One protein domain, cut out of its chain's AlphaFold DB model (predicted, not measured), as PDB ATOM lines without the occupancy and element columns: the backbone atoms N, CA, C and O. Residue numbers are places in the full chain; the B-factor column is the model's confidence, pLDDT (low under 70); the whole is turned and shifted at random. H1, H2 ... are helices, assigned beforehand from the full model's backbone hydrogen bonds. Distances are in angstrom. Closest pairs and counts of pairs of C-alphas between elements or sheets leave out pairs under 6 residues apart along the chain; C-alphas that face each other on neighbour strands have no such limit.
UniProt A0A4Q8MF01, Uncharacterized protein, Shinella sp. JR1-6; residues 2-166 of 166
ATOM      1  N   PHE A   2      51.777 -26.676  29.618       59.69
ATOM      2  CA  PHE A   2      51.911 -25.207  29.608       59.69
ATOM      3  C   PHE A   2      50.623 -24.456  30.008       59.69
ATOM      4  O   PHE A   2      50.683 -23.513  30.787       59.69
ATOM      5  N   ILE A   3      49.448 -24.894  29.539       60.00
ATOM      6  CA  ILE A   3      48.166 -24.261  29.903       60.00
ATOM      7  C   ILE A   3      47.895 -24.365  31.412       60.00
ATOM      8  O   ILE A   3      47.595 -23.361  32.051       60.00
ATOM      9  N   VAL A   4      48.070 -25.557  31.991       57.81
ATOM     10  CA  VAL A   4      47.936 -25.787  33.440       57.81
ATOM     11  C   VAL A   4      48.884 -24.873  34.215       57.81
ATOM     12  O   VAL A   4      48.461 -24.217  35.159       57.81
ATOM     13  N   TYR A   5      50.134 -24.743  33.762       63.19
ATOM     14  CA  TYR A   5      51.097 -23.808  34.344       63.19
ATOM     15  C   TYR A   5      50.571 -22.366  34.368       63.19
ATOM     16  O   TYR A   5      50.594 -21.742  35.421       63.19
ATOM     17  N   GLN A   6      50.060 -21.843  33.244       67.56
ATOM     18  CA  GLN A   6      49.571 -20.457  33.162       67.56
ATOM     19  C   GLN A   6      48.350 -20.197  34.054       67.56
ATOM     20  O   GLN A   6      48.252 -19.128  34.659       67.56
ATOM     21  N   ILE A   7      47.444 -21.174  34.165       59.69
ATOM     22  CA  ILE A   7      46.303 -21.109  35.090       59.69
ATOM     23  C   ILE A   7      46.811 -21.007  36.532       59.69
ATOM     24  O   ILE A   7      46.394 -20.118  37.273       59.69
ATOM     25  N   LEU A   8      47.747 -21.880  36.911       65.06
ATOM     26  CA  LEU A   8      48.241 -21.985  38.282       65.06
ATOM     27  C   LEU A   8      49.093 -20.788  38.724       65.06
ATOM     28  O   LEU A   8      49.039 -20.402  39.887       65.06
ATOM     29  N   VAL A   9      49.833 -20.146  37.815       72.69
ATOM     30  CA  VAL A   9      50.600 -18.920  38.125       72.69
ATOM     31  C   VAL A   9      49.759 -17.639  38.056       72.69
ATOM     32  O   VAL A   9      50.312 -16.538  38.038       72.69
ATOM     33  N   GLY A  10      48.428 -17.754  37.989       58.34
ATOM     34  CA  GLY A  10      47.521 -16.605  38.002       58.34
ATOM     35  C   GLY A  10      47.583 -15.762  36.727       58.34
ATOM     36  O   GLY A  10      47.269 -14.573  36.758       58.34
ATOM     37  N   ARG A  11      47.971 -16.359  35.593       63.06
ATOM     38  CA  ARG A  11      47.971 -15.712  34.269       63.06
ATOM     39  C   ARG A  11      46.971 -16.359  33.300       63.06
ATOM     40  O   ARG A  11      47.322 -16.629  32.149       63.06
ATOM     41  N   PRO A  12      45.704 -16.579  33.700       57.50
ATOM     42  CA  PRO A  12      44.728 -17.233  32.836       57.50
ATOM     43  C   PRO A  12      44.375 -16.381  31.603       57.50
ATOM     44  O   PRO A  12      43.965 -16.922  30.586       57.50
ATOM     45  N   ALA A  13      44.604 -15.063  31.633       55.88
ATOM     46  CA  ALA A  13      44.393 -14.176  30.485       55.88
ATOM     47  C   ALA A  13      45.293 -14.488  29.269       55.88
ATOM     48  O   ALA A  13      44.954 -14.093  28.162       55.88
ATOM     49  N   ILE A  14      46.402 -15.215  29.462       54.00
ATOM     50  CA  ILE A  14      47.310 -15.660  28.386       54.00
ATOM     51  C   ILE A  14      46.795 -16.953  27.729       54.00
ATOM     52  O   ILE A  14      47.185 -17.298  26.618       54.00
ATOM     53  N   VAL A  15      45.895 -17.685  28.393       55.53
ATOM     54  CA  VAL A  15      45.392 -18.986  27.925       55.53
ATOM     55  C   VAL A  15      44.617 -18.887  26.604       55.53
ATOM     56  O   VAL A  15      44.876 -19.733  25.754       55.53
ATOM     57  N   PRO A  16      43.744 -17.887  26.351       52.84
ATOM     58  CA  PRO A  16      43.087 -17.733  25.049       52.84
ATOM     59  C   PRO A  16      44.087 -17.558  23.898       52.84
ATOM     60  O   PRO A  16      44.010 -18.273  22.906       52.84
ATOM     61  N   GLU A  17      45.083 -16.688  24.083       43.28
ATOM     62  CA  GLU A  17      46.138 -16.403  23.099       43.28
ATOM     63  C   GLU A  17      47.031 -17.634  22.856       43.28
ATOM     64  O   GLU A  17      47.505 -17.878  21.750       43.28
ATOM     65  N   PHE A  18      47.222 -18.470  23.882       44.59
ATOM     66  CA  PHE A  18      48.006 -19.699  23.780       44.59
ATOM     67  C   PHE A  18      47.231 -20.885  23.192       44.59
ATOM     68  O   PHE A  18      47.838 -21.744  22.556       44.59
ATOM     69  N   VAL A  19      45.909 -20.935  23.367       46.19
ATOM     70  CA  VAL A  19      45.019 -21.875  22.665       46.19
ATOM     71  C   VAL A  19      44.951 -21.509  21.172       46.19
ATOM     72  O   VAL A  19      45.027 -22.395  20.318       46.19
ATOM     73  N   GLU A  20      44.937 -20.214  20.838       42.38
ATOM     74  CA  GLU A  20      45.079 -19.706  19.460       42.38
ATOM     75  C   GLU A  20      46.483 -19.953  18.862       42.38
ATOM     76  O   GLU A  20      46.613 -20.285  17.687       42.38
ATOM     77  N   LEU A  21      47.561 -19.874  19.652       37.44
ATOM     78  CA  LEU A  21      48.921 -20.202  19.187       37.44
ATOM     79  C   LEU A  21      49.195 -21.715  19.101       37.44
ATOM     80  O   LEU A  21      49.937 -22.148  18.219       37.44
ATOM     81  N   GLN A  22      48.602 -22.539  19.972       37.78
ATOM     82  CA  GLN A  22      48.694 -24.002  19.874       37.78
ATOM     83  C   GLN A  22      47.980 -24.529  18.629       37.78
ATOM     84  O   GLN A  22      48.530 -25.397  17.957       37.78
ATOM     85  N   THR A  23      46.819 -23.966  18.280       38.16
ATOM     86  CA  THR A  23      46.090 -24.313  17.045       38.16
ATOM     87  C   THR A  23      46.870 -23.976  15.767       38.16
ATOM     88  O   THR A  23      46.641 -24.609  14.737       38.16
ATOM     89  N   LEU A  24      47.834 -23.049  15.827       37.59
ATOM     90  CA  LEU A  24      48.713 -22.681  14.708       37.59
ATOM     91  C   LEU A  24      49.941 -23.595  14.522       37.59
ATOM     92  O   LEU A  24      50.526 -23.581  13.440       37.59
ATOM     93  N   LEU A  25      50.359 -24.373  15.533       38.66
ATOM     94  CA  LEU A  25      51.629 -25.127  15.497       38.66
ATOM     95  C   LEU A  25      51.513 -26.647  15.725       38.66
ATOM     96  O   LEU A  25      52.491 -27.357  15.492       38.66
ATOM     97  N   ALA A  26      50.348 -27.177  16.103       36.94
ATOM     98  CA  ALA A  26      50.021 -28.609  16.071       36.94
ATOM     99  C   ALA A  26      48.485 -28.780  16.109       36.94
ATOM    100  O   ALA A  26      47.826 -27.996  16.790       36.94
ATOM    101  N   PRO A  27      47.883 -29.747  15.386       32.22
ATOM    102  CA  PRO A  27      46.425 -29.843  15.252       32.22
ATOM    103  C   PRO A  27      45.733 -29.995  16.622       32.22
ATOM    104  O   PRO A  27      46.334 -30.533  17.554       32.22
ATOM    105  N   PRO A  28      44.492 -29.498  16.767       41.34
ATOM    106  CA  PRO A  28      43.894 -29.225  18.066       41.34
ATOM    107  C   PRO A  28      43.604 -30.506  18.846       41.34
ATOM    108  O   PRO A  28      43.034 -31.450  18.309       41.34
ATOM    109  N   ALA A  29      43.902 -30.496  20.147       47.28
ATOM    110  CA  ALA A  29      43.332 -31.468  21.081       47.28
ATOM    111  C   ALA A  29      41.880 -31.130  21.483       47.28
ATOM    112  O   ALA A  29      41.312 -31.833  22.305       47.28
ATOM    113  N   LEU A  30      41.274 -30.072  20.929       38.50
ATOM    114  CA  LEU A  30      39.844 -29.791  21.063       38.50
ATOM    115  C   LEU A  30      39.304 -29.167  19.766       38.50
ATOM    116  O   LEU A  30      39.721 -28.060  19.409       38.50
ATOM    117  N   PRO A  31      38.394 -29.845  19.054       42.78
ATOM    118  CA  PRO A  31      37.657 -29.264  17.943       42.78
ATOM    119  C   PRO A  31      36.976 -27.931  18.338       42.78
ATOM    120  O   PRO A  31      36.512 -27.792  19.473       42.78
ATOM    121  N   PRO A  32      36.897 -26.926  17.445       44.22
ATOM    122  CA  PRO A  32      36.264 -25.631  17.733       44.22
ATOM    123  C   PRO A  32      34.828 -25.734  18.272       44.22
ATOM    124  O   PRO A  32      34.419 -24.944  19.122       44.22
ATOM    125  N   GLU A  33      34.080 -26.740  17.828       44.12
ATOM    126  CA  GLU A  33      32.735 -27.067  18.300       44.12
ATOM    127  C   GLU A  33      32.674 -27.441  19.792       44.12
ATOM    128  O   GLU A  33      31.634 -27.242  20.428       44.12
ATOM    129  N   ASP A  34      33.778 -27.911  20.373       44.72
ATOM    130  CA  ASP A  34      33.876 -28.279  21.787       44.72
ATOM    131  C   ASP A  34      34.301 -27.096  22.661       44.72
ATOM    132  O   ASP A  34      33.946 -27.039  23.838       44.72
ATOM    133  N   VAL A  35      34.966 -26.087  22.088       44.12
ATOM    134  CA  VAL A  35      35.308 -24.834  22.785       44.12
ATOM    135  C   VAL A  35      34.044 -24.050  23.150       44.12
ATOM    136  O   VAL A  35      33.922 -23.541  24.270       44.12
ATOM    137  N   ASP A  36      33.069 -23.994  22.246       45.75
ATOM    138  CA  ASP A  36      31.798 -23.312  22.501       45.75
ATOM    139  C   ASP A  36      30.874 -24.125  23.422       45.75
ATOM    140  O   ASP A  36      30.190 -23.556  24.277       45.75
ATOM    141  N   GLN A  37      30.908 -25.460  23.343       43.12
ATOM    142  CA  GLN A  37      30.205 -26.334  24.294       43.12
ATOM    143  C   GLN A  37      30.815 -26.283  25.700       43.12
ATOM    144  O   GLN A  37      30.080 -26.325  26.693       43.12
ATOM    145  N   PHE A  38      32.136 -26.129  25.792       41.50
ATOM    146  CA  PHE A  38      32.867 -25.916  27.034       41.50
ATOM    147  C   PHE A  38      32.492 -24.571  27.679       41.50
ATOM    148  O   PHE A  38      32.100 -24.532  28.847       41.50
ATOM    149  N   ARG A  39      32.487 -23.475  26.905       43.09
ATOM    150  CA  ARG A  39      31.991 -22.156  27.354       43.09
ATOM    151  C   ARG A  39      30.523 -22.190  27.790       43.09
ATOM    152  O   ARG A  39      30.126 -21.426  28.665       43.09
ATOM    153  N   ALA A  40      29.730 -23.083  27.203       47.88
ATOM    154  CA  ALA A  40      28.317 -23.265  27.512       47.88
ATOM    155  C   ALA A  40      28.026 -24.305  28.617       47.88
ATOM    156  O   ALA A  40      26.849 -24.534  28.904       47.88
ATOM    157  N   GLY A  41      29.048 -24.938  29.216       41.97
ATOM    158  CA  GLY A  41      28.904 -25.899  30.319       41.97
ATOM    159  C   GLY A  41      28.216 -27.222  29.951       41.97
ATOM    160  O   GLY A  41      27.544 -27.810  30.795       41.97
ATOM    161  N   ARG A  42      28.318 -27.677  28.692       41.94
ATOM    162  CA  ARG A  42      27.523 -28.795  28.136       41.94
ATOM    163  C   ARG A  42      28.350 -29.940  27.535       41.94
ATOM    164  O   ARG A  42      27.913 -30.555  26.568       41.94
ATOM    165  N   VAL A  43      29.525 -30.264  28.073       44.75
ATOM    166  CA  VAL A  43      30.308 -31.393  27.537       44.75
ATOM    167  C   VAL A  43      29.730 -32.725  28.024       44.75
ATOM    168  O   VAL A  43      29.700 -33.010  29.219       44.75
ATOM    169  N   ALA A  44      29.278 -33.543  27.074       43.22
ATOM    170  CA  ALA A  44      28.724 -34.870  27.298       43.22
ATOM    171  C   ALA A  44      29.385 -35.900  26.364       43.22
ATOM    172  O   ALA A  44      28.768 -36.299  25.380       43.22
ATOM    173  N   ARG A  45      30.624 -36.332  26.669       36.12
ATOM    174  CA  ARG A  45      31.166 -37.707  26.482       36.12
ATOM    175  C   ARG A  45      32.668 -37.790  26.854       36.12
ATOM    176  O   ARG A  45      33.365 -36.804  26.687       36.12
ATOM    177  N   PRO A  46      33.166 -38.929  27.388       43.12
ATOM    178  CA  PRO A  46      34.185 -38.908  28.444       43.12
ATOM    179  C   PRO A  46      35.401 -39.846  28.252       43.12
ATOM    180  O   PRO A  46      35.950 -40.302  29.254       43.12
ATOM    181  N   TYR A  47      35.832 -40.193  27.031       37.72
ATOM    182  CA  TYR A  47      36.906 -41.202  26.882       37.72
ATOM    183  C   TYR A  47      38.254 -40.735  26.302       37.72
ATOM    184  O   TYR A  47      39.248 -41.309  26.727       37.72
ATOM    185  N   ASP A  48      38.337 -39.643  25.530       42.84
ATOM    186  CA  ASP A  48      39.630 -39.024  25.139       42.84
ATOM    187  C   ASP A  48      39.838 -37.595  25.712       42.84
ATOM    188  O   ASP A  48      40.968 -37.146  25.877       42.84
ATOM    189  N   ASP A  49      38.768 -36.917  26.156       49.03
ATOM    190  CA  ASP A  49      38.747 -35.502  26.603       49.03
ATOM    191  C   ASP A  49      38.971 -35.266  28.109       49.03
ATOM    192  O   ASP A  49      38.719 -34.182  28.647       49.03
ATOM    193  N   ASN A  50      39.425 -36.281  28.841       51.72
ATOM    194  CA  ASN A  50      39.445 -36.230  30.306       51.72
ATOM    195  C   ASN A  50      40.465 -35.228  30.882       51.72
ATOM    196  O   ASN A  50      40.233 -34.676  31.960       51.72
ATOM    197  N   GLU A  51      41.569 -34.974  30.175       55.19
ATOM    198  CA  GLU A  51      42.550 -33.946  30.551       55.19
ATOM    199  C   GLU A  51      42.031 -32.544  30.207       55.19
ATOM    200  O   GLU A  51      42.032 -31.652  31.056       55.19
ATOM    201  N   SER A  52      41.503 -32.372  28.993       55.19
ATOM    202  CA  SER A  52      40.891 -31.130  28.509       55.19
ATOM    203  C   SER A  52      39.762 -30.639  29.424       55.19
ATOM    204  O   SER A  52      39.696 -29.451  29.744       55.19
ATOM    205  N   TYR A  53      38.926 -31.555  29.928       58.69
ATOM    206  CA  TYR A  53      37.874 -31.251  30.900       58.69
ATOM    207  C   TYR A  53      38.425 -30.696  32.219       58.69
ATOM    208  O   TYR A  53      37.937 -29.678  32.709       58.69
ATOM    209  N   ALA A  54      39.454 -31.332  32.790       63.53
ATOM    210  CA  ALA A  54      40.044 -30.891  34.051       63.53
ATOM    211  C   ALA A  54      40.686 -29.504  33.911       63.53
ATOM    212  O   ALA A  54      40.439 -28.618  34.730       63.53
ATOM    213  N   VAL A  55      41.438 -29.285  32.828       65.88
ATOM    214  CA  VAL A  55      42.067 -27.991  32.524       65.88
ATOM    215  C   VAL A  55      41.020 -26.901  32.313       65.88
ATOM    216  O   VAL A  55      41.152 -25.801  32.850       65.88
ATOM    217  N   GLY A  56      39.963 -27.208  31.565       62.16
ATOM    218  CA  GLY A  56      38.860 -26.291  31.349       62.16
ATOM    219  C   GLY A  56      38.142 -25.937  32.653       62.16
ATOM    220  O   GLY A  56      37.955 -24.757  32.952       62.16
ATOM    221  N   ALA A  57      37.751 -26.927  33.456       65.00
ATOM    222  CA  ALA A  57      37.051 -26.694  34.718       65.00
ATOM    223  C   ALA A  57      37.892 -25.847  35.687       65.00
ATOM    224  O   ALA A  57      37.370 -24.911  36.296       65.00
ATOM    225  N   MET A  58      39.206 -26.094  35.756       70.12
ATOM    226  CA  MET A  58      40.148 -25.242  36.488       70.12
ATOM    227  C   MET A  58      40.174 -23.812  35.942       70.12
ATOM    228  O   MET A  58      40.077 -22.861  36.716       70.12
ATOM    229  N   TYR A  59      40.280 -23.646  34.620       65.56
ATOM    230  CA  TYR A  59      40.270 -22.332  33.978       65.56
ATOM    231  C   TYR A  59      38.989 -21.555  34.299       65.56
ATOM    232  O   TYR A  59      39.059 -20.401  34.711       65.56
ATOM    233  N   SER A  60      37.824 -22.196  34.171       63.31
ATOM    234  CA  SER A  60      36.525 -21.591  34.475       63.31
ATOM    235  C   SER A  60      36.408 -21.205  35.950       63.31
ATOM    236  O   SER A  60      35.998 -20.085  36.251       63.31
ATOM    237  N   ALA A  61      36.824 -22.081  36.870       65.06
ATOM    238  CA  ALA A  61      36.818 -21.795  38.305       65.06
ATOM    239  C   ALA A  61      37.689 -20.580  38.653       65.06
ATOM    240  O   ALA A  61      37.252 -19.696  39.390       65.06
ATOM    241  N   VAL A  62      38.892 -20.504  38.074       66.25
ATOM    242  CA  VAL A  62      39.823 -19.387  38.283       66.25
ATOM    243  C   VAL A  62      39.286 -18.093  37.665       66.25
ATOM    244  O   VAL A  62      39.281 -17.058  38.330       66.25
ATOM    245  N   MET A  63      38.805 -18.132  36.421       63.56
ATOM    246  CA  MET A  63      38.328 -16.941  35.707       63.56
ATOM    247  C   MET A  63      37.032 -16.379  36.283       63.56
ATOM    248  O   MET A  63      36.900 -15.167  36.435       63.56
ATOM    249  N   ASN A  64      36.081 -17.250  36.617       63.12
ATOM    250  CA  ASN A  64      34.769 -16.853  37.120       63.12
ATOM    251  C   ASN A  64      34.732 -16.741  38.649       63.12
ATOM    252  O   ASN A  64      33.652 -16.560  39.211       63.12
ATOM    253  N   GLN A  65      35.876 -16.905  39.328       66.88
ATOM    254  CA  GLN A  65      35.993 -16.928  40.794       66.88
ATOM    255  C   GLN A  65      34.938 -17.831  41.452       66.88
ATOM    256  O   GLN A  65      34.380 -17.528  42.507       66.88
ATOM    257  N   THR A  66      34.608 -18.931  40.778       67.50
ATOM    258  CA  THR A  66      33.510 -19.805  41.175       67.50
ATOM    259  C   THR A  66      34.061 -20.943  42.011       67.50
ATOM    260  O   THR A  66      35.001 -21.625  41.607       67.50
ATOM    261  N   SER A  67      33.455 -21.165  43.177       70.44
ATOM    262  CA  SER A  67      33.792 -22.308  44.020       70.44
ATOM    263  C   SER A  67      33.326 -23.599  43.345       70.44
ATOM    264  O   SER A  67      32.139 -23.763  43.056       70.44
ATOM    265  N   LEU A  68      34.266 -24.508  43.088       75.50
ATOM    266  CA  LEU A  68      33.969 -25.836  42.552       75.50
ATOM    267  C   LEU A  68      33.205 -26.666  43.586       75.50
ATOM    268  O   LEU A  68      33.458 -26.557  44.788       75.50
ATOM    269  N   ALA A  69      32.272 -27.508  43.138       81.75
ATOM    270  CA  ALA A  69      31.682 -28.493  44.035       81.75
ATOM    271  C   ALA A  69      32.755 -29.495  44.488       81.75
ATOM    272  O   ALA A  69      33.681 -29.799  43.738       81.75
ATOM    273  N   ALA A  70      32.623 -30.028  45.704       82.44
ATOM    274  CA  ALA A  70      33.595 -30.973  46.260       82.44
ATOM    275  C   ALA A  70      33.803 -32.210  45.366       82.44
ATOM    276  O   ALA A  70      34.931 -32.660  45.184       82.44
ATOM    277  N   ASP A  71      32.724 -32.719  44.770       80.38
ATOM    278  CA  ASP A  71      32.761 -33.847  43.837       80.38
ATOM    279  C   ASP A  71      33.509 -33.480  42.532       80.38
ATOM    280  O   ASP A  71      34.372 -34.234  42.083       80.38
ATOM    281  N   ASP A  72      33.277 -32.290  41.967       78.31
ATOM    282  CA  ASP A  72      33.996 -31.820  40.770       78.31
ATOM    283  C   ASP A  72      35.488 -31.616  41.054       78.31
ATOM    284  O   ASP A  72      36.347 -32.049  40.283       78.31
ATOM    285  N   LEU A  73      35.805 -30.996  42.193       83.69
ATOM    286  CA  LEU A  73      37.175 -30.791  42.646       83.69
ATOM    287  C   LEU A  73      37.902 -32.128  42.833       83.69
ATOM    288  O   LEU A  73      39.048 -32.272  42.409       83.69
ATOM    289  N   PHE A  74      37.228 -33.125  43.408       84.81
ATOM    290  CA  PHE A  74      37.771 -34.469  43.576       84.81
ATOM    291  C   PHE A  74      38.145 -35.114  42.235       84.81
ATOM    292  O   PHE A  74      39.247 -35.645  42.091       84.81
ATOM    293  N   ILE A  75      37.268 -35.012  41.229       79.62
ATOM    294  CA  ILE A  75      37.543 -35.513  39.873       79.62
ATOM    295  C   ILE A  75      38.737 -34.781  39.262       79.62
ATOM    296  O   ILE A  75      39.634 -35.425  38.721       79.62
ATOM    297  N   ILE A  76      38.775 -33.450  39.356       80.19
ATOM    298  CA  ILE A  76      39.854 -32.636  38.779       80.19
ATOM    299  C   ILE A  76      41.214 -33.047  39.352       80.19
ATOM    300  O   ILE A  76      42.158 -33.249  38.590       80.19
ATOM    301  N   VAL A  77      41.315 -33.238  40.671       86.19
ATOM    302  CA  VAL A  77      42.561 -33.665  41.327       86.19
ATOM    303  C   VAL A  77      43.025 -35.035  40.822       86.19
ATOM    304  O   VAL A  77      44.195 -35.193  40.475       86.19
ATOM    305  N   ILE A  78      42.121 -36.010  40.690       83.50
ATOM    306  CA  ILE A  78      42.445 -37.329  40.117       83.50
ATOM    307  C   ILE A  78      43.002 -37.189  38.697       83.50
ATOM    308  O   ILE A  78      43.980 -37.848  38.338       83.50
ATOM    309  N   ARG A  79      42.389 -36.331  37.876       79.56
ATOM    310  CA  ARG A  79      42.833 -36.110  36.495       79.56
ATOM    311  C   ARG A  79      44.195 -35.424  36.437       79.56
ATOM    312  O   ARG A  79      45.030 -35.854  35.648       79.56
ATOM    313  N   LEU A  80      44.463 -34.457  37.315       80.56
ATOM    314  CA  LEU A  80      45.784 -33.833  37.446       80.56
ATOM    315  C   LEU A  80      46.874 -34.867  37.762       80.56
ATOM    316  O   LEU A  80      47.919 -34.862  37.119       80.56
ATOM    317  N   ILE A  81      46.604 -35.812  38.669       83.44
ATOM    318  CA  ILE A  81      47.522 -36.927  38.965       83.44
ATOM    319  C   ILE A  81      47.736 -37.819  37.733       83.44
ATOM    320  O   ILE A  81      48.836 -38.333  37.517       83.44
ATOM    321  N   GLY A  82      46.702 -38.008  36.909       79.69
ATOM    322  CA  GLY A  82      46.805 -38.700  35.622       79.69
ATOM    323  C   GLY A  82      47.806 -38.039  34.670       79.69
ATOM    324  O   GLY A  82      48.574 -38.738  34.017       79.69
ATOM    325  N   MET A  83      47.879 -36.705  34.679       75.38
ATOM    326  CA  MET A  83      48.768 -35.913  33.819       75.38
ATOM    327  C   MET A  83      50.232 -35.876  34.292       75.38
ATOM    328  O   MET A  83      51.079 -35.310  33.599       75.38
ATOM    329  N   ARG A  84      50.564 -36.467  35.450       79.31
ATOM    330  CA  ARG A  84      51.912 -36.403  36.050       79.31
ATOM    331  C   ARG A  84      53.029 -36.859  35.109       79.31
ATOM    332  O   ARG A  84      54.121 -36.316  35.148       79.31
ATOM    333  N   THR A  85      52.770 -37.837  34.239       75.31
ATOM    334  CA  THR A  85      53.784 -38.377  33.315       75.31
ATOM    335  C   THR A  85      54.185 -37.372  32.242       75.31
ATOM    336  O   THR A  85      55.254 -37.501  31.653       75.31
ATOM    337  N   ALA A  86      53.343 -36.367  31.990       68.50
ATOM    338  CA  ALA A  86      53.668 -35.245  31.125       68.50
ATOM    339  C   ALA A  86      54.464 -34.148  31.860       68.50
ATOM    340  O   ALA A  86      55.008 -33.270  31.189       68.50
ATOM    341  N   ASP A  87      54.558 -34.188  33.199       70.31
ATOM    342  CA  ASP A  87      55.324 -33.243  34.020       70.31
ATOM    343  C   ASP A  87      56.746 -33.704  34.311       70.31
ATOM    344  O   ASP A  87      57.086 -34.107  35.417       70.31
ATOM    345  N   ALA A  88      57.623 -33.557  33.318       62.00
ATOM    346  CA  ALA A  88      59.039 -33.890  33.464       62.00
ATOM    347  C   ALA A  88      59.772 -33.094  34.569       62.00
ATOM    348  O   ALA A  88      60.903 -33.435  34.904       62.00
ATOM    349  N   SER A  89      59.176 -32.015  35.091       70.12
ATOM    350  CA  SER A  89      59.806 -31.108  36.057       70.12
ATOM    351  C   SER A  89      59.208 -31.167  37.462       70.12
ATOM    352  O   SER A  89      59.698 -30.446  38.327       70.12
ATOM    353  N   ASP A  90      58.117 -31.914  37.656       74.81
ATOM    354  CA  ASP A  90      57.223 -31.917  38.830       74.81
ATOM    355  C   ASP A  90      56.650 -30.554  39.268       74.81
ATOM    356  O   ASP A  90      55.759 -30.476  40.117       74.81
ATOM    357  N   LYS A  91      57.098 -29.451  38.669       75.19
ATOM    358  CA  LYS A  91      56.721 -28.091  39.046       75.19
ATOM    359  C   LYS A  91      55.232 -27.822  38.842       75.19
ATOM    360  O   LYS A  91      54.635 -27.044  39.585       75.19
ATOM    361  N   ILE A  92      54.625 -28.422  37.820       73.56
ATOM    362  CA  ILE A  92      53.194 -28.266  37.549       73.56
ATOM    363  C   ILE A  92      52.378 -29.056  38.558       73.56
ATOM    364  O   ILE A  92      51.388 -28.526  39.057       73.56
ATOM    365  N   MET A  93      52.833 -30.243  38.943       83.88
ATOM    366  CA  MET A  93      52.229 -31.000  40.033       83.88
ATOM    367  C   MET A  93      52.360 -30.273  41.380       83.88
ATOM    368  O   MET A  93      51.414 -30.272  42.164       83.88
ATOM    369  N   GLU A  94      53.486 -29.605  41.655       85.25
ATOM    370  CA  GLU A  94      53.665 -28.806  42.878       85.25
ATOM    371  C   GLU A  94      52.669 -27.650  42.965       85.25
ATOM    372  O   GLU A  94      52.004 -27.469  43.987       85.25
ATOM    373  N   MET A  95      52.523 -26.885  41.884       80.94
ATOM    374  CA  MET A  95      51.550 -25.796  41.850       80.94
ATOM    375  C   MET A  95      50.111 -26.324  41.872       80.94
ATOM    376  O   MET A  95      49.247 -25.719  42.506       80.94
ATOM    377  N   ALA A  96      49.850 -27.459  41.216       85.88
ATOM    378  CA  ALA A  96      48.540 -28.099  41.209       85.88
ATOM    379  C   ALA A  96      48.138 -28.550  42.615       85.88
ATOM    380  O   ALA A  96      46.983 -28.380  42.995       85.88
ATOM    381  N   TYR A  97      49.087 -29.062  43.405       91.56
ATOM    382  CA  TYR A  97      48.864 -29.371  44.815       91.56
ATOM    383  C   TYR A  97      48.477 -28.131  45.622       91.56
ATOM    384  O   TYR A  97      47.469 -28.163  46.324       91.56
ATOM    385  N   GLY A  98      49.237 -27.036  45.493       88.81
ATOM    386  CA  GLY A  98      48.927 -25.782  46.186       88.81
ATOM    387  C   GLY A  98      47.519 -25.286  45.860       88.81
ATOM    388  O   GLY A  98      46.709 -25.069  46.757       88.81
ATOM    389  N   TRP A  99      47.184 -25.229  44.568       89.44
ATOM    390  CA  TRP A  99      45.844 -24.856  44.118       89.44
ATOM    391  C   TRP A  99      44.757 -25.800  44.647       89.44
ATOM    392  O   TRP A  99      43.729 -25.336  45.137       89.44
ATOM    393  N   ALA A 100      44.969 -27.117  44.578       90.69
ATOM    394  CA  ALA A 100      43.990 -28.098  45.036       90.69
ATOM    395  C   ALA A 100      43.728 -27.970  46.542       90.69
ATOM    396  O   ALA A 100      42.574 -28.035  46.959       90.69
ATOM    397  N   MET A 101      44.773 -27.746  47.344       92.88
ATOM    398  CA  MET A 101      44.642 -27.505  48.781       92.88
ATOM    399  C   MET A 101      43.810 -26.256  49.076       92.88
ATOM    400  O   MET A 101      42.881 -26.335  49.880       92.88
ATOM    401  N   ASP A 102      44.074 -25.146  48.387       89.81
ATOM    402  CA  ASP A 102      43.310 -23.905  48.558       89.81
ATOM    403  C   ASP A 102      41.834 -24.093  48.166       89.81
ATOM    404  O   ASP A 102      40.921 -23.632  48.857       89.81
ATOM    405  N   GLN A 103      41.566 -24.801  47.063       88.44
ATOM    406  CA  GLN A 103      40.195 -25.099  46.643       88.44
ATOM    407  C   GLN A 103      39.474 -26.009  47.639       88.44
ATOM    408  O   GLN A 103      38.299 -25.780  47.928       88.44
ATOM    409  N   TRP A 104      40.161 -27.009  48.191       90.88
ATOM    410  CA  TRP A 104      39.583 -27.894  49.194       90.88
ATOM    411  C   TRP A 104      39.296 -27.162  50.498       90.88
ATOM    412  O   TRP A 104      38.217 -27.348  51.054       90.88
ATOM    413  N   GLU A 105      40.196 -26.292  50.952       90.25
ATOM    414  CA  GLU A 105      39.980 -25.431  52.118       90.25
ATOM    415  C   GLU A 105      38.735 -24.554  51.931       90.25
ATOM    416  O   GLU A 105      37.850 -24.517  52.788       90.25
ATOM    417  N   ASN A 106      38.594 -23.936  50.757       86.94
ATOM    418  CA  ASN A 106      37.401 -23.167  50.424       86.94
ATOM    419  C   ASN A 106      36.141 -24.042  50.385       86.94
ATOM    420  O   ASN A 106      35.104 -23.645  50.923       86.94
ATOM    421  N   ALA A 107      36.204 -25.231  49.784       85.75
ATOM    422  CA  ALA A 107      35.063 -26.137  49.666       85.75
ATOM    423  C   ALA A 107      34.592 -26.657  51.035       85.75
ATOM    424  O   ALA A 107      33.392 -26.617  51.317       85.75
ATOM    425  N   VAL A 108      35.507 -27.078  51.920       87.75
ATOM    426  CA  VAL A 108      35.140 -27.562  53.265       87.75
ATOM    427  C   VAL A 108      34.587 -26.451  54.155       87.75
ATOM    428  O   VAL A 108      33.783 -26.735  55.036       87.75
ATOM    429  N   GLN A 109      34.948 -25.186  53.921       83.94
ATOM    430  CA  GLN A 109      34.384 -24.061  54.672       83.94
ATOM    431  C   GLN A 109      33.038 -23.590  54.110       83.94
ATOM    432  O   GLN A 109      32.093 -23.380  54.870       83.94
ATOM    433  N   SER A 110      32.930 -23.439  52.790       79.62
ATOM    434  CA  SER A 110      31.773 -22.806  52.138       79.62
ATOM    435  C   SER A 110      30.658 -23.778  51.742       79.62
ATOM    436  O   SER A 110      29.503 -23.370  51.629       79.62
ATOM    437  N   GLN A 111      30.968 -25.065  51.560       74.12
ATOM    438  CA  GLN A 111      30.030 -26.071  51.048       74.12
ATOM    439  C   GLN A 111      29.843 -27.253  52.007       74.12
ATOM    440  O   GLN A 111      29.562 -28.370  51.574       74.12
ATOM    441  N   ARG A 112      29.948 -27.006  53.320       69.44
ATOM    442  CA  ARG A 112      29.844 -28.027  54.382       69.44
ATOM    443  C   ARG A 112      28.690 -29.009  54.171       69.44
ATOM    444  O   ARG A 112      28.885 -30.207  54.263       69.44
ATOM    445  N   PHE A 113      27.507 -28.523  53.808       72.88
ATOM    446  CA  PHE A 113      26.298 -29.336  53.620       72.88
ATOM    447  C   PHE A 113      26.343 -30.315  52.430       72.88
ATOM    448  O   PHE A 113      25.468 -31.169  52.325       72.88
ATOM    449  N   ARG A 114      27.318 -30.192  51.519       74.19
ATOM    450  CA  ARG A 114      27.506 -31.110  50.381       74.19
ATOM    451  C   ARG A 114      28.477 -32.252  50.682       74.19
ATOM    452  O   ARG A 114      28.564 -33.188  49.894       74.19
ATOM    453  N   LEU A 115      29.204 -32.180  51.797       78.81
ATOM    454  CA  LEU A 115      30.141 -33.215  52.226       78.81
ATOM    455  C   LEU A 115      29.424 -34.266  53.070       78.81
ATOM    456  O   LEU A 115      28.510 -33.950  53.829       78.81
ATOM    457  N   ARG A 116      29.881 -35.519  52.986       81.19
ATOM    458  CA  ARG A 116      29.341 -36.613  53.813       81.19
ATOM    459  C   ARG A 116      29.609 -36.404  55.306       81.19
ATOM    460  O   ARG A 116      28.735 -36.688  56.117       81.19
ATOM    461  N   SER A 117      30.792 -35.884  55.638       83.81
ATOM    462  CA  SER A 117      31.257 -35.668  57.015       83.81
ATOM    463  C   SER A 117      32.010 -34.335  57.118       83.81
ATOM    464  O   SER A 117      33.236 -34.313  57.014       83.81
ATOM    465  N   PRO A 118      31.304 -33.203  57.279       82.19
ATOM    466  CA  PRO A 118      31.893 -31.873  57.100       82.19
ATOM    467  C   PRO A 118      32.978 -31.537  58.130       82.19
ATOM    468  O   PRO A 118      34.041 -31.049  57.757       82.19
ATOM    469  N   ASP A 119      32.745 -31.843  59.408       85.62
ATOM    470  CA  ASP A 119      33.701 -31.533  60.481       85.62
ATOM    471  C   ASP A 119      34.982 -32.368  60.344       85.62
ATOM    472  O   ASP A 119      36.091 -31.840  60.378       85.62
ATOM    473  N   THR A 120      34.841 -33.664  60.055       88.69
ATOM    474  CA  THR A 120      35.986 -34.551  59.802       88.69
ATOM    475  C   THR A 120      36.745 -34.164  58.530       88.69
ATOM    476  O   THR A 120      37.962 -34.330  58.466       88.69
ATOM    477  N   ALA A 121      36.067 -33.635  57.508       87.44
ATOM    478  CA  ALA A 121      36.713 -33.129  56.298       87.44
ATOM    479  C   ALA A 121      37.606 -31.911  56.587       87.44
ATOM    480  O   ALA A 121      38.710 -31.826  56.050       87.44
ATOM    481  N   ILE A 122      37.173 -31.010  57.474       88.81
ATOM    482  CA  ILE A 122      37.980 -29.868  57.925       88.81
ATOM    483  C   ILE A 122      39.226 -30.359  58.663       88.81
ATOM    484  O   ILE A 122      40.338 -29.999  58.282       88.81
ATOM    485  N   GLU A 123      39.053 -31.244  59.651       90.62
ATOM    486  CA  GLU A 123      40.173 -31.839  60.395       90.62
ATOM    487  C   GLU A 123      41.159 -32.558  59.463       90.62
ATOM    488  O   GLU A 123      42.375 -32.483  59.650       90.62
ATOM    489  N   THR A 124      40.643 -33.222  58.425       92.62
ATOM    490  CA  THR A 124      41.454 -33.898  57.406       92.62
ATOM    491  C   THR A 124      42.331 -32.896  56.652       92.62
ATOM    492  O   THR A 124      43.545 -33.087  56.585       92.62
ATOM    493  N   ILE A 125      41.755 -31.809  56.126       91.88
ATOM    494  CA  ILE A 125      42.508 -30.770  55.404       91.88
ATOM    495  C   ILE A 125      43.540 -30.096  56.314       91.88
ATOM    496  O   ILE A 125      44.699 -29.942  55.924       91.88
ATOM    497  N   GLU A 126      43.170 -29.752  57.549       91.31
ATOM    498  CA  GLU A 126      44.103 -29.180  58.527       91.31
ATOM    499  C   GLU A 126      45.242 -30.142  58.890       91.31
ATOM    500  O   GLU A 126      46.383 -29.715  59.082       91.31
ATOM    501  N   GLY A 127      44.950 -31.442  58.971       91.62
ATOM    502  CA  GLY A 127      45.943 -32.495  59.163       91.62
ATOM    503  C   GLY A 127      46.927 -32.576  57.998       91.62
ATOM    504  O   GLY A 127      48.137 -32.569  58.220       91.62
ATOM    505  N   LEU A 128      46.427 -32.570  56.760       92.19
ATOM    506  CA  LEU A 128      47.252 -32.629  55.550       92.19
ATOM    507  C   LEU A 128      48.194 -31.425  55.419       92.19
ATOM    508  O   LEU A 128      49.362 -31.604  55.075       92.19
ATOM    509  N   LYS A 129      47.741 -30.213  55.779       89.75
ATOM    510  CA  LYS A 129      48.585 -28.998  55.775       89.75
ATOM    511  C   LYS A 129      49.837 -29.142  56.650       89.75
ATOM    512  O   LYS A 129      50.853 -28.516  56.365       89.75
ATOM    513  N   LYS A 130      49.792 -29.979  57.693       91.50
ATOM    514  CA  LYS A 130      50.922 -30.212  58.612       91.50
ATOM    515  C   LYS A 130      51.948 -31.213  58.075       91.50
ATOM    516  O   LYS A 130      53.047 -31.278  58.617       91.50
ATOM    517  N   LEU A 131      51.614 -31.993  57.045       85.69
ATOM    518  CA  LEU A 131      52.472 -33.069  56.537       85.69
ATOM    519  C   LEU A 131      53.576 -32.586  55.579       85.69
ATOM    520  O   LEU A 131      54.383 -33.404  55.144       85.69
ATOM    521  N   SER A 132      53.643 -31.286  55.261       84.88
ATOM    522  CA  SER A 132      54.631 -30.695  54.337       84.88
ATOM    523  C   SER A 132      54.773 -31.466  53.014       84.88
ATOM    524  O   SER A 132      55.864 -31.571  52.458       84.88
ATOM    525  N   LEU A 133      53.668 -32.037  52.525       90.31
ATOM    526  CA  LEU A 133      53.613 -32.739  51.245       90.31
ATOM    527  C   LEU A 133      53.485 -31.737  50.095       90.31
ATOM    528  O   LEU A 133      52.996 -30.624  50.284       90.31
ATOM    529  N   SER A 134      53.899 -32.149  48.900       90.56
ATOM    530  CA  SER A 134      53.764 -31.375  47.664       90.56
ATOM    531  C   SER A 134      53.721 -32.295  46.442       90.56
ATOM    532  O   SER A 134      53.898 -33.514  46.549       90.56
ATOM    533  N   GLY A 135      53.473 -31.706  45.272       88.25
ATOM    534  CA  GLY A 135      53.567 -32.408  43.996       88.25
ATOM    535  C   GLY A 135      52.550 -33.538  43.851       88.25
ATOM    536  O   GLY A 135      51.496 -33.556  44.492       88.25
ATOM    537  N   THR A 136      52.900 -34.524  43.026       89.69
ATOM    538  CA  THR A 136      52.082 -35.722  42.785       89.69
ATOM    539  C   THR A 136      51.767 -36.465  44.082       89.69
ATOM    540  O   THR A 136      50.635 -36.899  44.288       89.69
ATOM    541  N   ARG A 137      52.752 -36.565  44.980       92.00
ATOM    542  CA  ARG A 137      52.618 -37.230  46.277       92.00
ATOM    543  C   ARG A 137      51.566 -36.557  47.158       92.00
ATOM    544  O   ARG A 137      50.692 -37.221  47.707       92.00
ATOM    545  N   GLY A 138      51.630 -35.229  47.263       92.62
ATOM    546  CA  GLY A 138      50.646 -34.443  48.005       92.62
ATOM    547  C   GLY A 138      49.243 -34.564  47.414       92.62
ATOM    548  O   GLY A 138      48.283 -34.749  48.157       92.62
ATOM    549  N   LEU A 139      49.118 -34.528  46.083       91.81
ATOM    550  CA  LEU A 139      47.837 -34.724  45.394       91.81
ATOM    551  C   LEU A 139      47.258 -36.124  45.655       91.81
ATOM    552  O   LEU A 139      46.054 -36.254  45.894       91.81
ATOM    553  N   ALA A 140      48.094 -37.163  45.637       92.00
ATOM    554  CA  ALA A 140      47.672 -38.531  45.915       92.00
ATOM    555  C   ALA A 140      47.174 -38.694  47.358       92.00
ATOM    556  O   ALA A 140      46.074 -39.214  47.564       92.00
ATOM    557  N   GLU A 141      47.918 -38.174  48.340       94.88
ATOM    558  CA  GLU A 141      47.506 -38.205  49.748       94.88
ATOM    559  C   GLU A 141      46.199 -37.437  49.971       94.88
ATOM    560  O   GLU A 141      45.271 -37.951  50.598       94.88
ATOM    561  N   LEU A 142      46.090 -36.235  49.398       94.06
ATOM    562  CA  LEU A 142      44.878 -35.419  49.446       94.06
ATOM    563  C   LEU A 142      43.671 -36.176  48.877       94.06
ATOM    564  O   LEU A 142      42.616 -36.230  49.506       94.06
ATOM    565  N   THR A 143      43.835 -36.814  47.718       92.25
ATOM    566  CA  THR A 143      42.766 -37.591  47.073       92.25
ATOM    567  C   THR A 143      42.330 -38.767  47.942       92.25
ATOM    568  O   THR A 143      41.136 -38.983  48.154       92.25
ATOM    569  N   LEU A 144      43.278 -39.530  48.489       92.25
ATOM    570  CA  LEU A 144      42.963 -40.668  49.352       92.25
ATOM    571  C   LEU A 144      42.245 -40.231  50.634       92.25
ATOM    572  O   LEU A 144      41.260 -40.860  51.025       92.25
ATOM    573  N   ALA A 145      42.699 -39.144  51.252       92.81
ATOM    574  CA  ALA A 145      42.137 -38.622  52.489       92.81
ATOM    575  C   ALA A 145      40.723 -38.044  52.300       92.81
ATOM    576  O   ALA A 145      39.848 -38.260  53.142       92.81
ATOM    577  N   MET A 146      40.474 -37.363  51.174       92.06
ATOM    578  CA  MET A 146      39.178 -36.741  50.880       92.06
ATOM    579  C   MET A 146      38.132 -37.708  50.327       92.06
ATOM    580  O   MET A 146      36.938 -37.427  50.419       92.06
ATOM    581  N   ARG A 147      38.544 -38.885  49.839       89.19
ATOM    582  CA  ARG A 147      37.656 -39.926  49.292       89.19
ATOM    583  C   ARG A 147      36.463 -40.252  50.194       89.19
ATOM    584  O   ARG A 147      35.360 -40.481  49.709       89.19
ATOM    585  N   GLN A 148      36.679 -40.326  51.504       86.94
ATOM    586  CA  GLN A 148      35.627 -40.688  52.462       86.94
ATOM    587  C   GLN A 148      34.557 -39.592  52.629       86.94
ATOM    588  O   GLN A 148      33.450 -39.877  53.083       86.94
ATOM    589  N   HIS A 149      34.869 -38.359  52.223       87.75
ATOM    590  CA  HIS A 149      34.028 -37.177  52.420       87.75
ATOM    591  C   HIS A 149      33.197 -36.810  51.184       87.75
ATOM    592  O   HIS A 149      32.257 -36.023  51.300       87.75
ATOM    593  N   VAL A 150      33.508 -37.403  50.028       84.00
ATOM    594  CA  VAL A 150      32.842 -37.180  48.733       84.00
ATOM    595  C   VAL A 150      31.903 -38.319  48.358       84.00
ATOM    596  O   VAL A 150      31.956 -39.409  48.940       84.00
ATOM    597  N   THR A 151      31.026 -38.086  47.377       76.38
ATOM    598  CA  THR A 151      30.074 -39.120  46.947       76.38
ATOM    599  C   THR A 151      30.641 -40.090  45.914       76.38
ATOM    600  O   THR A 151      30.134 -41.208  45.772       76.38
ATOM    601  N   ILE A 152      31.730 -39.691  45.261       74.19
ATOM    602  CA  ILE A 152      32.314 -40.373  44.112       74.19
ATOM    603  C   ILE A 152      33.067 -41.643  44.537       74.19
ATOM    604  O   ILE A 152      34.012 -41.573  45.330       74.19
ATOM    605  N   PRO A 153      32.702 -42.821  44.000       75.75
ATOM    606  CA  PRO A 153      33.469 -44.035  44.224       75.75
ATOM    607  C   PRO A 153      34.788 -43.998  43.441       75.75
ATOM    608  O   PRO A 153      34.819 -43.650  42.265       75.75
ATOM    609  N   LEU A 154      35.876 -44.420  44.088       75.81
ATOM    610  CA  LEU A 154      37.143 -44.710  43.417       75.81
ATOM    611  C   LEU A 154      37.231 -46.195  43.067       75.81
ATOM    612  O   LEU A 154      37.014 -47.052  43.934       75.81
ATOM    613  N   GLU A 155      37.591 -46.483  41.818       80.56
ATOM    614  CA  GLU A 155      37.925 -47.829  41.352       80.56
ATOM    615  C   GLU A 155      39.155 -48.374  42.090       80.56
ATOM    616  O   GLU A 155      40.041 -47.618  42.491       80.56
ATOM    617  N   ARG A 156      39.215 -49.697  42.287       76.50
ATOM    618  CA  ARG A 156      40.291 -50.333  43.067       76.50
ATOM    619  C   ARG A 156      41.670 -50.063  42.474       76.50
ATOM    620  O   ARG A 156      42.568 -49.708  43.226       76.50
ATOM    621  N   ASP A 157      41.797 -50.152  41.157       75.38
ATOM    622  CA  ASP A 157      43.072 -49.967  40.461       75.38
ATOM    623  C   ASP A 157      43.591 -48.533  40.623       75.38
ATOM    624  O   ASP A 157      44.775 -48.315  40.872       75.38
ATOM    625  N   LEU A 158      42.688 -47.548  40.593       77.88
ATOM    626  CA  LEU A 158      43.031 -46.154  40.857       77.88
ATOM    627  C   LEU A 158      43.437 -45.936  42.321       77.88
ATOM    628  O   LEU A 158      44.365 -45.183  42.590       77.88
ATOM    629  N   VAL A 159      42.793 -46.609  43.278       81.88
ATOM    630  CA  VAL A 159      43.217 -46.559  44.689       81.88
ATOM    631  C   VAL A 159      44.613 -47.153  44.862       81.88
ATOM    632  O   VAL A 159      45.434 -46.541  45.541       81.88
ATOM    633  N   SER A 160      44.891 -48.303  44.247       82.06
ATOM    634  CA  SER A 160      46.216 -48.930  44.278       82.06
ATOM    635  C   SER A 160      47.279 -48.006  43.691       82.06
ATOM    636  O   SER A 160      48.296 -47.765  44.335       82.06
ATOM    637  N   LEU A 161      46.995 -47.384  42.545       85.88
ATOM    638  CA  LEU A 161      47.885 -46.396  41.946       85.88
ATOM    639  C   LEU A 161      48.162 -45.218  42.890       85.88
ATOM    640  O   LEU A 161      49.307 -44.822  43.072       85.88
ATOM    641  N   LEU A 162      47.126 -44.646  43.509       87.12
ATOM    642  CA  LEU A 162      47.295 -43.523  44.438       87.12
ATOM    643  C   LEU A 162      48.125 -43.914  45.670       87.12
ATOM    644  O   LEU A 162      48.881 -43.093  46.178       87.12
ATOM    645  N   GLN A 163      48.010 -45.158  46.139       89.00
ATOM    646  CA  GLN A 163      48.816 -45.671  47.248       89.00
ATOM    647  C   GLN A 163      50.292 -45.835  46.874       89.00
ATOM    648  O   GLN A 163      51.151 -45.593  47.715       89.00
ATOM    649  N   GLU A 164      50.594 -46.210  45.632       88.94
ATOM    650  CA  GLU A 164      51.970 -46.286  45.122       88.94
ATOM    651  C   GLU A 164      52.619 -44.904  44.966       88.94
ATOM    652  O   GLU A 164      53.839 -44.780  45.037       88.94
ATOM    653  N   LEU A 165      51.806 -43.864  44.764       85.25
ATOM    654  CA  LEU A 165      52.256 -42.478  44.607       85.25
ATOM    655  C   LEU A 165      52.433 -41.730  45.946       85.25
ATOM    656  O   LEU A 165      52.883 -40.582  45.927       85.25
ATOM    657  N   ARG A 166      52.061 -42.346  47.078       77.56
ATOM    658  CA  ARG A 166      52.126 -41.774  48.437       77.56
ATOM    659  C   ARG A 166      53.537 -41.720  49.026       77.56
ATOM    660  O   ARG A 166      54.395 -42.566  48.721       77.56
TER     661      ARG A 166
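Overview. This is residues 2 to 166 of the 166 residues of an uncharacterized protein of Shinella sp. JR1-6 (UniProt A0A4Q8MF01). Four helices, H5 to H8, make an up-and-down bundle, each running against the one before it; H4 crosses H5 between this bundle and a looser end formed by the hairpin of H1 and H2 and by H3. H9 packs on H8. The 165 printed residues include nine named helices, H1 to H9 along the chain, and no named strand: all helix. The whole is compact, with a radius of gyration of the C-alphas of 15.9 A, and spans 47 by 33 by 30 A.

Arrangement. H6, residues 91 to 110, touches H8, residues 135 to 149, the same way at a shallow tilt of 25 degrees; their closest C-alphas, Glu 94 and Gly 135, are 3.8 A apart. H5, residues 70 to 86, forms a hairpin with H6, closest C-alphas Ala 70 and Ala 107, 6.1 A. H7, residues 118 to 129, forms one with H8, closest C-alphas Ala 121 and His 149, 6.2 A. H9, residues 156 to 164, touches H8, closest C-alphas Ala 140 and Leu 162, 5.2 A. H4, residues 50 to 63, touches H5 at a steep tilt of 59 degrees, closest C-alphas Ala 54 and Ile 76, 5.0 A. H1, residues 2 to 8, touches H6, closest C-alphas Tyr 5 and Ile 92, 5.9 A. H2, residues 12 to 25, forms a hairpin with H1, closest C-alphas Gln 6 and Pro 12, 5.8 A. H3, residues 32 to 39, is close to H4 but not clearly touching it, closest C-alphas Phe 38 and Gly 56, 7.4 A. Every O i to N i+4 pair is within hydrogen-bond range in H1, H6, H7 and H9, against 6 of 10 in H2, 3 of 4 in H3, 9 of 10 in H4, 10 of 13 in H5 and 9 of 11 in H8.

Along the chain. H6 measures 28.7 A, H5 25.5 A. H1 begins at C-alpha 2 (51.911, -25.207, 29.608); H9 ends at C-alpha 164 (51.970, -46.286, 45.122).

Size, cuts and confidence. The C-alphas of Leu 24 and Asp 119, the two farthest apart, are 49.0 A apart. The printed part has no cut and no long link. Mean pLDDT of the printed part is 71.1; 66 residues are under 70, among them 10 to 57.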